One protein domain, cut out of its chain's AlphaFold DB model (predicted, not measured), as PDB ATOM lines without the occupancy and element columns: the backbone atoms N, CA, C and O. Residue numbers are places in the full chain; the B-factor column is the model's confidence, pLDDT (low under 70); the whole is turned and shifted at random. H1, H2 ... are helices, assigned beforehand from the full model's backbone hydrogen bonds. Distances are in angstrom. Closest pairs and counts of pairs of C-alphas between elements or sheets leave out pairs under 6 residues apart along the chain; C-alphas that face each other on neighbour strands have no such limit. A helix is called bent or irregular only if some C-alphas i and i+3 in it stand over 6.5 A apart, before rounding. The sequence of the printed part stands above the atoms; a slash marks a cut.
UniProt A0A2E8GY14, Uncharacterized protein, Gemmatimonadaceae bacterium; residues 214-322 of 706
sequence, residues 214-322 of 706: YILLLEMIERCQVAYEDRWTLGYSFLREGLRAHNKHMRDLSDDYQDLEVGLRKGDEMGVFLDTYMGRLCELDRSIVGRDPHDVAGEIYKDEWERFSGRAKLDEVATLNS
ATOM      1  N   TYR A 214     115.071 129.430 195.207       93.88
ATOM      2  CA  TYR A 214     115.732 129.841 193.969       93.88
ATOM      3  C   TYR A 214     114.723 130.266 192.889       93.88
ATOM      4  O   TYR A 214     114.922 131.270 192.202       93.88
ATOM      5  N   ILE A 215     113.625 129.520 192.715       93.44
ATOM      6  CA  ILE A 215     112.571 129.865 191.747       93.44
ATOM      7  C   ILE A 215     111.888 131.186 192.126       93.44
ATOM      8  O   ILE A 215     111.543 131.958 191.229       93.44
ATOM      9  N   LEU A 216     111.700 131.462 193.418       94.94
ATOM     10  CA  LEU A 216     111.147 132.727 193.897       94.94
ATOM     11  C   LEU A 216     112.049 133.910 193.511       94.94
ATOM     12  O   LEU A 216     111.546 134.881 192.941       94.94
ATOM     13  N   LEU A 217     113.368 133.803 193.726       94.31
ATOM     14  CA  LEU A 217     114.324 134.820 193.264       94.31
ATOM     15  C   LEU A 217     114.314 134.966 191.744       94.31
ATOM     16  O   LEU A 217     114.266 136.083 191.234       94.31
ATOM     17  N   LEU A 218     114.320 133.850 191.012       93.50
ATOM     18  CA  LEU A 218     114.309 133.848 189.552       93.50
ATOM     19  C   LEU A 218     113.096 134.606 188.994       93.50
ATOM     20  O   LEU A 218     113.247 135.466 188.130       93.50
ATOM     21  N   GLU A 219     111.895 134.317 189.501       93.19
ATOM     22  CA  GLU A 219     110.672 135.012 189.084       93.19
ATOM     23  C   GLU A 219     110.704 136.500 189.458       93.19
ATOM     24  O   GLU A 219     110.218 137.343 188.698       93.19
ATOM     25  N   MET A 220     111.310 136.839 190.600       94.88
ATOM     26  CA  MET A 220     111.490 138.230 191.003       94.88
ATOM     27  C   MET A 220     112.458 138.974 190.079       94.88
ATOM     28  O   MET A 220     112.191 140.114 189.700       94.88
ATOM     29  N   ILE A 221     113.546 138.332 189.660       94.19
ATOM     30  CA  ILE A 221     114.523 138.897 188.724       94.19
ATOM     31  C   ILE A 221     113.901 139.095 187.345       94.19
ATOM     32  O   ILE A 221     114.035 140.176 186.777       94.19
ATOM     33  N   GLU A 222     113.160 138.110 186.828       92.44
ATOM     34  CA  GLU A 222     112.415 138.259 185.570       92.44
ATOM     35  C   GLU A 222     111.448 139.452 185.638       92.44
ATOM     36  O   GLU A 222     111.341 140.241 184.696       92.44
ATOM     37  N   ARG A 223     110.770 139.628 186.777       92.81
ATOM     38  CA  ARG A 223     109.890 140.775 187.022       92.81
ATOM     39  C   ARG A 223     110.658 142.098 187.093       92.81
ATOM     40  O   ARG A 223     110.169 143.097 186.564       92.81
ATOM     41  N   CYS A 224     111.832 142.121 187.721       92.25
ATOM     42  CA  CYS A 224     112.691 143.305 187.771       92.25
ATOM     43  C   CYS A 224     113.181 143.694 186.378       92.25
ATOM     44  O   CYS A 224     113.089 144.862 186.018       92.25
ATOM     45  N   GLN A 225     113.630 142.728 185.572       93.00
ATOM     46  CA  GLN A 225     114.069 142.959 184.195       93.00
ATOM     47  C   GLN A 225     112.972 143.622 183.361       93.00
ATOM     48  O   GLN A 225     113.228 144.656 182.754       93.00
ATOM     49  N   VAL A 226     111.744 143.090 183.400       92.00
ATOM     50  CA  VAL A 226     110.591 143.695 182.709       92.00
ATOM     51  C   VAL A 226     110.316 145.105 183.234       92.00
ATOM     52  O   VAL A 226     110.101 146.029 182.462       92.00
ATOM     53  N   ALA A 227     110.350 145.310 184.551       90.19
ATOM     54  CA  ALA A 227     110.093 146.630 185.119       90.19
ATOM     55  C   ALA A 227     111.191 147.657 184.770       90.19
ATOM     56  O   ALA A 227     110.878 148.836 184.609       90.19
ATOM     57  N   TYR A 228     112.445 147.228 184.614       91.81
ATOM     58  CA  TYR A 228     113.577 148.066 184.206       91.81
ATOM     59  C   TYR A 228     113.601 148.416 182.709       91.81
ATOM     60  O   TYR A 228     114.344 149.320 182.305       91.81
ATOM     61  N   GLU A 229     112.785 147.760 181.877       89.06
ATOM     62  CA  GLU A 229     112.548 148.212 180.500       89.06
ATOM     63  C   GLU A 229     111.904 149.610 180.510       89.06
ATOM     64  O   GLU A 229     112.370 150.504 179.800       89.06
ATOM     65  N   ASP A 230     110.941 149.828 181.414       86.31
ATOM     66  CA  ASP A 230     110.146 151.061 181.502       86.31
ATOM     67  C   ASP A 230     110.582 152.025 182.621       86.31
ATOM     68  O   ASP A 230     110.263 153.216 182.582       86.31
ATOM     69  N   ARG A 231     111.277 151.534 183.655       83.31
ATOM     70  CA  ARG A 231     111.632 152.304 184.862       83.31
ATOM     71  C   ARG A 231     113.141 152.398 185.043       83.31
ATOM     72  O   ARG A 231     113.882 151.493 184.679       83.31
ATOM     73  N   TRP A 232     113.596 153.492 185.655       71.62
ATOM     74  CA  TRP A 232     115.021 153.687 185.944       71.62
ATOM     75  C   TRP A 232     115.469 153.062 187.271       71.62
ATOM     76  O   TRP A 232     116.619 152.663 187.398       71.62
ATOM     77  N   THR A 233     114.558 152.962 188.240       73.44
ATOM     78  CA  THR A 233     114.803 152.439 189.593       73.44
ATOM     79  C   THR A 233     113.587 151.649 190.073       73.44
ATOM     80  O   THR A 233     112.448 152.043 189.795       73.44
ATOM     81  N   LEU A 234     113.806 150.581 190.840       76.06
ATOM     82  CA  LEU A 234     112.748 149.834 191.523       76.06
ATOM     83  C   LEU A 234     112.793 150.149 193.021       76.06
ATOM     84  O   LEU A 234     113.847 150.108 193.641       76.06
ATOM     85  N   GLY A 235     111.653 150.525 193.601       73.88
ATOM     86  CA  GLY A 235     111.572 150.833 195.031       73.88
ATOM     87  C   GLY A 235     111.450 149.573 195.889       73.88
ATOM     88  O   GLY A 235     110.887 148.574 195.444       73.88
ATOM     89  N   TYR A 236     111.878 149.661 197.150       78.12
ATOM     90  CA  TYR A 236     111.767 148.589 198.151       78.12
ATOM     91  C   TYR A 236     110.375 147.937 198.195       78.12
ATOM     92  O   TYR A 236     110.251 146.716 198.135       78.12
ATOM     93  N   SER A 237     109.303 148.740 198.201       78.81
ATOM     94  CA  SER A 237     107.929 148.220 198.230       78.81
ATOM     95  C   SER A 237     107.592 147.358 197.012       78.81
ATOM     96  O   SER A 237     106.918 146.346 197.160       78.81
ATOM     97  N   PHE A 238     108.102 147.702 195.821       85.38
ATOM     98  CA  PHE A 238     107.897 146.893 194.616       85.38
ATOM     99  C   PHE A 238     108.559 145.518 194.745       85.38
ATOM    100  O   PHE A 238     107.955 144.516 194.360       85.38
ATOM    101  N   LEU A 239     109.782 145.478 195.286       83.81
ATOM    102  CA  LEU A 239     110.523 144.237 195.501       83.81
ATOM    103  C   LEU A 239     109.830 143.366 196.551       83.81
ATOM    104  O   LEU A 239     109.517 142.207 196.289       83.81
ATOM    105  N   ARG A 240     109.502 143.956 197.704       83.38
ATOM    106  CA  ARG A 240     108.843 143.275 198.823       83.38
ATOM    107  C   ARG A 240     107.471 142.716 198.450       83.38
ATOM    108  O   ARG A 240     107.204 141.538 198.676       83.38
ATOM    109  N   GLU A 241     106.602 143.533 197.857       86.06
ATOM    110  CA  GLU A 241     105.271 143.092 197.415       86.06
ATOM    111  C   GLU A 241     105.361 142.089 196.262       86.06
ATOM    112  O   GLU A 241     104.553 141.164 196.182       86.06
ATOM    113  N   GLY A 242     106.358 142.243 195.384       88.44
ATOM    114  CA  GLY A 242     106.665 141.278 194.336       88.44
ATOM    115  C   GLY A 242     106.977 139.906 194.923       88.44
ATOM    116  O   GLY A 242     106.272 138.941 194.626       88.44
ATOM    117  N   LEU A 243     107.970 139.826 195.807       89.69
ATOM    118  CA  LEU A 243     108.359 138.582 196.463       89.69
ATOM    119  C   LEU A 243     107.186 137.945 197.222       89.69
ATOM    120  O   LEU A 243     106.904 136.767 197.009       89.69
ATOM    121  N   ARG A 244     106.426 138.715 198.013       89.69
ATOM    122  CA  ARG A 244     105.234 138.193 198.710       89.69
ATOM    123  C   ARG A 244     104.165 137.661 197.750       89.69
ATOM    124  O   ARG A 244     103.589 136.605 197.991       89.69
ATOM    125  N   ALA A 245     103.921 138.337 196.625       89.62
ATOM    126  CA  ALA A 245     102.953 137.876 195.627       89.62
ATOM    127  C   ALA A 245     103.389 136.573 194.924       89.62
ATOM    128  O   ALA A 245     102.546 135.741 194.560       89.62
ATOM    129  N   HIS A 246     104.699 136.399 194.724       89.88
ATOM    130  CA  HIS A 246     105.283 135.223 194.078       89.88
ATOM    131  C   HIS A 246     105.529 134.051 195.040       89.88
ATOM    132  O   HIS A 246     105.586 132.908 194.567       89.88
ATOM    133  N   ASN A 247     105.611 134.305 196.349       91.12
ATOM    134  CA  ASN A 247     105.746 133.290 197.390       91.12
ATOM    135  C   ASN A 247     104.561 132.304 197.355       91.12
ATOM    136  O   ASN A 247     103.394 132.687 197.211       91.12
ATOM    137  N   LYS A 248     104.869 131.006 197.448       89.69
ATOM    138  CA  LYS A 248     103.874 129.921 197.505       89.69
ATOM    139  C   LYS A 248     104.088 128.970 198.679       89.69
ATOM    140  O   LYS A 248     103.119 128.367 199.133       89.69
ATOM    141  N   HIS A 249     105.294 128.884 199.225       89.44
ATOM    142  CA  HIS A 249     105.670 127.859 200.199       89.44
ATOM    143  C   HIS A 249     106.051 128.404 201.584       89.44
ATOM    144  O   HIS A 249     105.783 127.699 202.552       89.44
ATOM    145  N   MET A 250     106.531 129.648 201.717       87.31
ATOM    146  CA  MET A 250     107.001 130.210 203.001       87.31
ATOM    147  C   MET A 250     105.914 130.895 203.828       87.31
ATOM    148  O   MET A 250     105.179 131.736 203.310       87.31
ATOM    149  N   ARG A 251     105.772 130.593 205.119       83.19
ATOM    150  CA  ARG A 251     104.848 131.274 206.048       83.19
ATOM    151  C   ARG A 251     105.181 132.768 206.090       83.19
ATOM    152  O   ARG A 251     106.329 133.129 206.272       83.19
ATOM    153  N   ASP A 252     104.161 133.592 205.863       82.75
ATOM    154  CA  ASP A 252     104.258 135.055 205.815       82.75
ATOM    155  C   ASP A 252     103.341 135.596 206.912       82.75
ATOM    156  O   ASP A 252     102.110 135.534 206.796       82.75
ATOM    157  N   LEU A 253     103.936 136.011 208.026       68.19
ATOM    158  CA  LEU A 253     103.227 136.685 209.106       68.19
ATOM    159  C   LEU A 253     103.299 138.183 208.788       68.19
ATOM    160  O   LEU A 253     104.364 138.779 208.825       68.19
ATOM    161  N   SER A 254     102.174 138.782 208.393       59.31
ATOM    162  CA  SER A 254     102.090 140.177 207.928       59.31
ATOM    163  C   SER A 254     102.800 141.203 208.833       59.31
ATOM    164  O   SER A 254     102.949 140.972 210.029       59.31
ATOM    165  N   ASP A 255     103.108 142.385 208.269       52.78
ATOM    166  CA  ASP A 255     103.860 143.535 208.840       52.78
ATOM    167  C   ASP A 255     103.482 144.023 210.262       52.78
ATOM    168  O   ASP A 255     104.152 144.907 210.792       52.78
ATOM    169  N   ASP A 256     102.447 143.481 210.901       49.38
ATOM    170  CA  ASP A 256     102.010 143.852 212.254       49.38
ATOM    171  C   ASP A 256     102.961 143.350 213.366       49.38
ATOM    172  O   ASP A 256     102.795 143.713 214.531       49.38
ATOM    173  N   TYR A 257     103.974 142.543 213.027       48.94
ATOM    174  CA  TYR A 257     105.003 142.047 213.948       48.94
ATOM    175  C   TYR A 257     106.403 142.478 213.476       48.94
ATOM    176  O   TYR A 257     107.137 141.690 212.897       48.94
ATOM    177  N   GLN A 258     106.775 143.742 213.708       44.22
ATOM    178  CA  GLN A 258     108.077 144.308 213.295       44.22
ATOM    179  C   GLN A 258     109.269 143.920 214.190       44.22
ATOM    180  O   GLN A 258     110.397 144.323 213.910       44.22
ATOM    181  N   ASP A 259     109.052 143.142 215.249       47.22
ATOM    182  CA  ASP A 259     110.143 142.683 216.108       47.22
ATOM    183  C   ASP A 259     110.781 141.411 215.530       47.22
ATOM    184  O   ASP A 259     110.165 140.342 215.523       47.22
ATOM    185  N   LEU A 260     112.045 141.515 215.102       45.59
ATOM    186  CA  LEU A 260     112.871 140.411 214.586       45.59
ATOM    187  C   LEU A 260     112.901 139.207 215.556       45.59
ATOM    188  O   LEU A 260     112.778 138.052 215.147       45.59
ATOM    189  N   GLU A 261     112.964 139.479 216.868       42.00
ATOM    190  CA  GLU A 261     112.892 138.457 217.926       42.00
ATOM    191  C   GLU A 261     111.541 137.725 217.965       42.00
ATOM    192  O   GLU A 261     111.474 136.559 218.358       42.00
ATOM    193  N   VAL A 262     110.449 138.384 217.568       41.34
ATOM    194  CA  VAL A 262     109.104 137.796 217.540       41.34
ATOM    195  C   VAL A 262     108.885 137.007 216.250       41.34
ATOM    196  O   VAL A 262     108.268 135.945 216.311       41.34
ATOM    197  N   GLY A 263     109.425 137.461 215.113       40.44
ATOM    198  CA  GLY A 263     109.398 136.741 213.832       40.44
ATOM    199  C   GLY A 263     110.155 135.409 213.882       40.44
ATOM    200  O   GLY A 263     109.591 134.370 213.526       40.44
ATOM    201  N   LEU A 264     111.369 135.409 214.448       41.47
ATOM    202  CA  LEU A 264     112.171 134.197 214.679       41.47
ATOM    203  C   LEU A 264     111.510 133.238 215.686       41.47
ATOM    204  O   LEU A 264     111.540 132.025 215.497       41.47
ATOM    205  N   ARG A 265     110.845 133.758 216.731       43.47
ATOM    206  CA  ARG A 265     110.116 132.929 217.714       43.47
ATOM    207  C   ARG A 265     108.738 132.444 217.236       43.47
ATOM    208  O   ARG A 265     108.197 131.526 217.850       43.47
ATOM    209  N   LYS A 266     108.144 133.044 216.192       49.22
ATOM    210  CA  LYS A 266     106.800 132.692 215.671       49.22
ATOM    211  C   LYS A 266     106.787 132.073 214.264       49.22
ATOM    212  O   LYS A 266     105.721 131.633 213.827       49.22
ATOM    213  N   GLY A 267     107.930 131.987 213.581       61.31
ATOM    214  CA  GLY A 267     108.073 131.303 212.292       61.31
ATOM    215  C   GLY A 267     107.640 132.133 211.078       61.31
ATOM    216  O   GLY A 267     106.902 131.622 210.236       61.31
ATOM    217  N   ASP A 268     108.050 133.405 210.994       72.06
ATOM    218  CA  ASP A 268     107.897 134.210 209.767       72.06
ATOM    219  C   ASP A 268     109.016 133.911 208.754       72.06
ATOM    220  O   ASP A 268     110.034 134.596 208.683       72.06
ATOM    221  N   GLU A 269     108.830 132.853 207.971       80.06
ATOM    222  CA  GLU A 269     109.801 132.395 206.969       80.06
ATOM    223  C   GLU A 269     110.012 133.424 205.852       80.06
ATOM    224  O   GLU A 269     111.124 133.589 205.354       80.06
ATOM    225  N   MET A 270     108.949 134.137 205.467       85.81
ATOM    226  CA  MET A 270     109.021 135.168 204.437       85.81
ATOM    227  C   MET A 270     109.829 136.379 204.910       85.81
ATOM    228  O   MET A 270     110.609 136.919 204.128       85.81
ATOM    229  N   GLY A 271     109.655 136.801 206.166       75.19
ATOM    230  CA  GLY A 271     110.457 137.862 206.778       75.19
ATOM    231  C   GLY A 271     111.946 137.533 206.742       75.19
ATOM    232  O   GLY A 271     112.725 138.303 206.187       75.19
ATOM    233  N   VAL A 272     112.314 136.329 207.193       74.56
ATOM    234  CA  VAL A 272     113.704 135.842 207.151       74.56
ATOM    235  C   VAL A 272     114.258 135.846 205.721       74.56
ATOM    236  O   VAL A 272     115.352 136.344 205.481       74.56
ATOM    237  N   PHE A 273     113.497 135.354 204.741       83.06
ATOM    238  CA  PHE A 273     113.937 135.368 203.344       83.06
ATOM    239  C   PHE A 273     114.129 136.789 202.787       83.06
ATOM    240  O   PHE A 273     115.072 137.044 202.031       83.06
ATOM    241  N   LEU A 274     113.234 137.720 203.138       80.31
ATOM    242  CA  LEU A 274     113.368 139.128 202.770       80.31
ATOM    243  C   LEU A 274     114.647 139.710 203.373       80.31
ATOM    244  O   LEU A 274     115.430 140.297 202.632       80.31
ATOM    245  N   ASP A 275     114.904 139.491 204.658       73.31
ATOM    246  CA  ASP A 275     116.116 139.980 205.320       73.31
ATOM    247  C   ASP A 275     117.388 139.423 204.659       73.31
ATOM    248  O   ASP A 275     118.348 140.163 204.433       73.31
ATOM    249  N   THR A 276     117.375 138.154 204.235       75.69
ATOM    250  CA  THR A 276     118.520 137.520 203.565       75.69
ATOM    251  C   THR A 276     118.840 138.113 202.187       75.69
ATOM    252  O   THR A 276     120.021 138.236 201.840       75.69
ATOM    253  N   TYR A 277     117.825 138.430 201.370       82.62
ATOM    254  CA  TYR A 277     118.011 138.744 199.942       82.62
ATOM    255  C   TYR A 277     117.673 140.175 199.529       82.62
ATOM    256  O   TYR A 277     118.069 140.598 198.440       82.62
ATOM    257  N   MET A 278     116.944 140.933 200.348       80.75
ATOM    258  CA  MET A 278     116.433 142.242 199.946       80.75
ATOM    259  C   MET A 278     117.548 143.250 199.665       80.75
ATOM    260  O   MET A 278     117.424 143.994 198.698       80.75
ATOM    261  N   GLY A 279     118.645 143.234 200.435       77.88
ATOM    262  CA  GLY A 279     119.819 144.083 200.180       77.88
ATOM    263  C   GLY A 279     120.328 143.928 198.744       77.88
ATOM    264  O   GLY A 279     120.240 144.862 197.946       77.88
ATOM    265  N   ARG A 280     120.684 142.696 198.361       81.56
ATOM    266  CA  ARG A 280     121.150 142.346 197.006       81.56
ATOM    267  C   ARG A 280     120.132 142.660 195.909       81.56
ATOM    268  O   ARG A 280     120.498 143.062 194.810       81.56
ATOM    269  N   LEU A 281     118.839 142.472 196.178       82.94
ATOM    270  CA  LEU A 281     117.787 142.809 195.214       82.94
ATOM    271  C   LEU A 281     117.625 144.325 195.028       82.94
ATOM    272  O   LEU A 281     117.301 144.762 193.925       82.94
ATOM    273  N   CYS A 282     117.847 145.124 196.076       80.50
ATOM    274  CA  CYS A 282     117.843 146.585 196.000       80.50
ATOM    275  C   CYS A 282     119.043 147.147 195.230       80.50
ATOM    276  O   CYS A 282     118.930 148.231 194.661       80.50
ATOM    277  N   GLU A 283     120.161 146.423 195.188       83.50
ATOM    278  CA  GLU A 283     121.358 146.802 194.426       83.50
ATOM    279  C   GLU A 283     121.231 146.544 192.920       83.50
ATOM    280  O   GLU A 283     121.987 147.108 192.129       83.50
ATOM    281  N   LEU A 284     120.266 145.720 192.499       84.94
ATOM    282  CA  LEU A 284     120.034 145.463 191.083       84.94
ATOM    283  C   LEU A 284     119.671 146.750 190.344       84.94
ATOM    284  O   LEU A 284     118.741 147.455 190.731       84.94
ATOM    285  N   ASP A 285     120.318 146.993 189.210       85.81
ATOM    286  CA  ASP A 285     120.043 148.127 188.331       85.81
ATOM    287  C   ASP A 285     119.655 147.669 186.913       85.81
ATOM    288  O   ASP A 285     119.462 146.485 186.637       85.81
ATOM    289  N   ARG A 286     119.547 148.611 185.968       88.19
ATOM    290  CA  ARG A 286     119.171 148.301 184.579       88.19
ATOM    291  C   ARG A 286     120.178 147.411 183.839       88.19
ATOM    292  O   ARG A 286     119.830 146.911 182.770       88.19
ATOM    293  N   SER A 287     121.388 147.189 184.360       89.69
ATOM    294  CA  SER A 287     122.378 146.294 183.741       89.69
ATOM    295  C   SER A 287     121.894 144.844 183.662       89.69
ATOM    296  O   SER A 287     122.380 144.078 182.830       89.69
ATOM    297  N   ILE A 288     120.896 144.467 184.472       91.31
ATOM    298  CA  ILE A 288     120.308 143.129 184.410       91.31
ATOM    299  C   ILE A 288     119.440 142.902 183.171       91.31
ATOM    300  O   ILE A 288     119.166 141.750 182.830       91.31
ATOM    301  N   VAL A 289     118.981 143.962 182.497       90.06
ATOM    302  CA  VAL A 289     118.090 143.852 181.336       90.06
ATOM    303  C   VAL A 289     118.823 143.157 180.185       90.06
ATOM    304  O   VAL A 289     119.897 143.573 179.763       90.06
ATOM    305  N   GLY A 290     118.233 142.076 179.668       84.06
ATOM    306  CA  GLY A 290     118.807 141.276 178.580       84.06
ATOM    307  C   GLY A 290     119.813 140.201 179.014       84.06
ATOM    308  O   GLY A 290     120.192 139.380 178.178       84.06
ATOM    309  N   ARG A 291     120.209 140.151 180.295       89.94
ATOM    310  CA  ARG A 291     120.985 139.031 180.865       89.94
ATOM    311  C   ARG A 291     120.089 137.802 181.065       89.94
ATOM    312  O   ARG A 291     118.878 137.945 181.240       89.94
ATOM    313  N   ASP A 292     120.665 136.597 181.065       87.44
ATOM    314  CA  ASP A 292     119.911 135.386 181.427       87.44
ATOM    315  C   ASP A 292     119.478 135.493 182.904       87.44
ATOM    316  O   ASP A 292     120.346 135.626 183.771       87.44
ATOM    317  N   PRO A 293     118.169 135.437 183.224       89.88
ATOM    318  CA  PRO A 293     117.691 135.527 184.603       89.88
ATOM    319  C   PRO A 293     118.336 134.499 185.538       89.88
ATOM    320  O   PRO A 293     118.506 134.766 186.724       89.88
ATOM    321  N   HIS A 294     118.711 133.330 185.011       87.75
ATOM    322  CA  HIS A 294     119.375 132.288 185.791       87.75
ATOM    323  C   HIS A 294     120.777 132.674 186.257       87.75
ATOM    324  O   HIS A 294     121.161 132.274 187.358       87.75
ATOM    325  N   ASP A 295     121.514 133.432 185.443       87.62
ATOM    326  CA  ASP A 295     122.867 133.876 185.775       87.62
ATOM    327  C   ASP A 295     122.792 134.942 186.878       87.62
ATOM    328  O   ASP A 295     123.451 134.814 187.904       87.62
ATOM    329  N   VAL A 296     121.880 135.913 186.737       90.00
ATOM    330  CA  VAL A 296     121.623 136.945 187.761       90.00
ATOM    331  C   VAL A 296     121.114 136.320 189.067       90.00
ATOM    332  O   VAL A 296     121.545 136.696 190.151       90.00
ATOM    333  N   ALA A 297     120.221 135.327 188.988       90.12
ATOM    334  CA  ALA A 297     119.741 134.615 190.173       90.12
ATOM    335  C   ALA A 297     120.870 133.845 190.865       90.12
ATOM    336  O   ALA A 297     120.914 133.811 192.090       90.12
ATOM    337  N   GLY A 298     121.784 133.251 190.093       85.38
ATOM    338  CA  GLY A 298     122.960 132.564 190.622       85.38
ATOM    339  C   GLY A 298     123.918 133.491 191.373       85.38
ATOM    340  O   GLY A 298     124.469 133.073 192.380       85.38
ATOM    341  N   GLU A 299     124.069 134.744 190.932       86.25
ATOM    342  CA  GLU A 299     124.902 135.757 191.608       86.25
ATOM    343  C   GLU A 299     124.337 136.163 192.980       86.25
ATOM    344  O   GLU A 299     125.087 136.475 193.905       86.25
ATOM    345  N   ILE A 300     123.009 136.148 193.127       86.00
ATOM    346  CA  ILE A 300     122.325 136.584 194.351       86.00
ATOM    347  C   ILE A 300     122.122 135.431 195.340       86.00
ATOM    348  O   ILE A 300     122.211 135.655 196.548       86.00
ATOM    349  N   TYR A 301     121.833 134.228 194.846       86.88
ATOM    350  CA  TYR A 301     121.434 133.070 195.649       86.88
ATOM    351  C   TYR A 301     122.557 132.565 196.572       86.88
ATOM    352  O   TYR A 301     123.710 132.462 196.156       86.88
ATOM    353  N   LYS A 302     122.227 132.221 197.825       80.94
ATOM    354  CA  LYS A 302     123.195 131.756 198.835       80.94
ATOM    355  C   LYS A 302     123.052 130.249 199.082       80.94
ATOM    356  O   LYS A 302     122.299 129.832 199.951       80.94
ATOM    357  N   ASP A 303     123.801 129.432 198.341       76.19
ATOM    358  CA  ASP A 303     123.670 127.961 198.356       76.19
ATOM    359  C   ASP A 303     123.751 127.314 199.752       76.19
ATOM    360  O   ASP A 303     122.955 126.429 200.068       76.19
ATOM    361  N   GLU A 304     124.702 127.735 200.583       67.44
ATOM    362  CA  GLU A 304     124.938 127.143 201.907       67.44
ATOM    363  C   GLU A 304     123.794 127.431 202.887       67.44
ATOM    364  O   GLU A 304     123.278 126.513 203.529       67.44
ATOM    365  N   TRP A 305     123.355 128.692 202.941       71.00
ATOM    366  CA  TRP A 305     122.218 129.139 203.749       71.00
ATOM    367  C   TRP A 305     120.944 128.370 203.404       71.00
ATOM    368  O   TRP A 305     120.210 127.898 204.267       71.00
ATOM    369  N   GLU A 306     120.702 128.193 202.115       79.94
ATOM    370  CA  GLU A 306     119.479 127.592 201.606       79.94
ATOM    371  C   GLU A 306     119.408 126.096 201.909       79.94
ATOM    372  O   GLU A 306     118.364 125.575 202.303       79.94
ATOM    373  N   ARG A 307     120.548 125.399 201.826       72.75
ATOM    374  CA  ARG A 307     120.663 124.007 202.284       72.75
ATOM    375  C   ARG A 307     120.385 123.875 203.776       72.75
ATOM    376  O   ARG A 307     119.738 122.910 204.185       72.75
ATOM    377  N   PHE A 308     120.870 124.814 204.586       69.62
ATOM    378  CA  PHE A 308     120.551 124.833 206.008       69.62
ATOM    379  C   PHE A 308     119.059 125.057 206.247       69.62
ATOM    380  O   PHE A 308     118.440 124.253 206.943       69.62
ATOM    381  N   SER A 309     118.482 126.088 205.632       67.06
ATOM    382  CA  SER A 309     117.057 126.414 205.735       67.06
ATOM    383  C   SER A 309     116.183 125.202 205.390       67.06
ATOM    384  O   SER A 309     115.291 124.833 206.155       67.06
ATOM    385  N   GLY A 310     116.516 124.478 204.314       74.12
ATOM    386  CA  GLY A 310     115.830 123.240 203.932       74.12
ATOM    387  C   GLY A 310     115.917 122.118 204.981       74.12
ATOM    388  O   GLY A 310     114.937 121.400 205.190       74.12
ATOM    389  N   ARG A 311     117.052 121.971 205.681       72.31
ATOM    390  CA  ARG A 311     117.210 121.013 206.796       72.31
ATOM    391  C   ARG A 311     116.441 121.447 208.042       72.31
ATOM    392  O   ARG A 311     115.715 120.637 208.605       72.31
ATOM    393  N   ALA A 312     116.538 122.718 208.430       70.44
ATOM    394  CA  ALA A 312     115.777 123.264 209.553       70.44
ATOM    395  C   ALA A 312     114.264 123.105 209.324       70.44
ATOM    396  O   ALA A 312     113.520 122.733 210.233       70.44
ATOM    397  N   LYS A 313     113.815 123.295 208.077       76.06
ATOM    398  CA  LYS A 313     112.427 123.057 207.691       76.06
ATOM    399  C   LYS A 313     112.026 121.591 207.817       76.06
ATOM    400  O   LYS A 313     110.915 121.308 208.264       76.06
ATOM    401  N   LEU A 314     112.904 120.662 207.434       79.69
ATOM    402  CA  LEU A 314     112.659 119.239 207.647       79.69
ATOM    403  C   LEU A 314     112.445 118.935 209.134       79.69
ATOM    404  O   LEU A 314     111.444 118.304 209.472       79.69
ATOM    405  N   ASP A 315     113.334 119.417 210.002       73.12
ATOM    406  CA  ASP A 315     113.250 119.188 211.449       73.12
ATOM    407  C   ASP A 315     111.947 119.751 212.038       73.12
ATOM    408  O   ASP A 315     111.279 119.087 212.837       73.12
ATOM    409  N   GLU A 316     111.534 120.944 211.602       74.12
ATOM    410  CA  GLU A 316     110.257 121.545 211.994       74.12
ATOM    411  C   GLU A 316     109.071 120.671 211.560       74.12
ATOM    412  O   GLU A 316     108.200 120.355 212.373       74.12
ATOM    413  N   VAL A 317     109.027 120.252 210.289       76.81
ATOM    414  CA  VAL A 317     107.932 119.425 209.755       76.81
ATOM    415  C   VAL A 317     107.881 118.073 210.461       76.81
ATOM    416  O   VAL A 317     106.788 117.625 210.818       76.81
ATOM    417  N   ALA A 318     109.035 117.445 210.687       76.25
ATOM    418  CA  ALA A 318     109.125 116.176 211.392       76.25
ATOM    419  C   ALA A 318     108.583 116.308 212.822       76.25
ATOM    420  O   ALA A 318     107.732 115.524 213.241       76.25
ATOM    421  N   THR A 319     108.991 117.365 213.530       75.00
ATOM    422  CA  THR A 319     108.544 117.658 214.897       75.00
ATOM    423  C   THR A 319     107.038 117.913 214.960       75.00
ATOM    424  O   THR A 319     106.340 117.299 215.768       75.00
ATOM    425  N   LEU A 320     106.509 118.779 214.090       75.88
ATOM    426  CA  LEU A 320     105.091 119.161 214.089       75.88
ATOM    427  C   LEU A 320     104.154 117.984 213.811       75.88
ATOM    428  O   LEU A 320     103.052 117.932 214.356       75.88
ATOM    429  N   ASN A 321     104.583 117.045 212.971       74.00
ATOM    430  CA  ASN A 321     103.774 115.895 212.574       74.00
ATOM    431  C   ASN A 321     104.119 114.623 213.359       74.00
ATOM    432  O   ASN A 321     103.554 113.568 213.082       74.00
ATOM    433  N   SER A 322     105.020 114.715 214.349       77.00
ATOM    434  CA  SER A 322     105.527 113.562 215.107       77.00
ATOM    435  C   SER A 322     106.071 112.451 214.203       77.00
ATOM    436  O   SER A 322     105.952 111.265 214.518       77.00
TER     437      SER A 322
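What this domain is: This is residues 214 to 322 of the 706 residues of an uncharacterized protein of Gemmatimonadaceae bacterium (UniProt A0A2E8GY14). Four helices, H1, H2, H4 and H5, make a body of crossed helices, with H2 and H5 on different sides of the pair H1 and H4. At one end of this body H3 sits past the start of H4, and H6 runs out as a separate arm whose residues 314 to 320 stick out, with H3 and H6 apart like two prongs. The printed part has 109 residues with six named helices, H1 to H6 in order along the chain, and no named strand; the class is all helix. It is compact, with a radius of gyration of the C-alphas of 15.1 A, yet elongated in outline, spanning 49 by 29 by 19 A.

Where its parts are: H1, residues 214 to 230, begins at C-alpha 214 (115.732, 129.841, 193.969) and is 25.2 A long. H2 is residues 236 to 246, 15.4 A. H3 is residues 260 to 266, 9.9 A. H4 is residues 269 to 283, 22.3 A, with C-alpha 269 at (109.801, 132.395, 206.969); it is irregular, C-alphas 276 and 279 being 7.5 A apart. H5 is residues 293 to 300, 10.8 A. H6, residues 303 to 320, is the longest helix at 25.9 A and ends at C-alpha 320 (105.091, 119.161, 214.089).

How they stand to each other: H1 touches H2 with its residues 216 to 220 alone, the closest C-alphas being those of Met 220 and Leu 243, 6.3 A apart; the helices run opposite ways at a steep tilt of 50 degrees. H1 touches H5, closest at the C-alphas of Leu 218 and Ala 297, 5.5 A apart, opposite ways at a steep tilt of 69 degrees, only just short of about perpendicular. H2 touches H4, closest at the C-alphas of Tyr 236 and Cys 282, 6.7 A apart, opposite ways at a steep tilt of 48 degrees. H4 is the hub. With its residues 271 to 272 alone it touches H3 only at the corner, and only just, with 3 pairs of C-alphas within 8 A; the closest are those of Gly 263 and Gly 271, 7.2 A apart. With its residues 277 to 281 alone it only just touches H5, also with 3 pairs, the closest C-alphas being those of Arg 280 and Ile 300, 6.5 A apart; the two are about perpendicular at 79 degrees. H1 and H4 are near each other, as are H4 and H6. H6 touches no helix. H2 and H5 are apart, and so are H3 and H6. Every O i to N i+4 pair is within hydrogen-bond range in H2, H3, H5 and H6, against 12 of 13 in H1 and 9 of 11 in H4.

The domain as a whole: The C-alphas farthest apart are those of Asp 230 and Ser 322, 50.6 A. The printed part has no cut. The link from H2 to H3, residues 247 to 259, is long. Residues 314 to 322, of which 314 to 320 belong to H6, stand free; the body without them spans 40 by 28 by 21 A. The mean pLDDT of the printed part is 78.6, and residues 253 to 267, residue 304 and residues 308 to 309 are under 70.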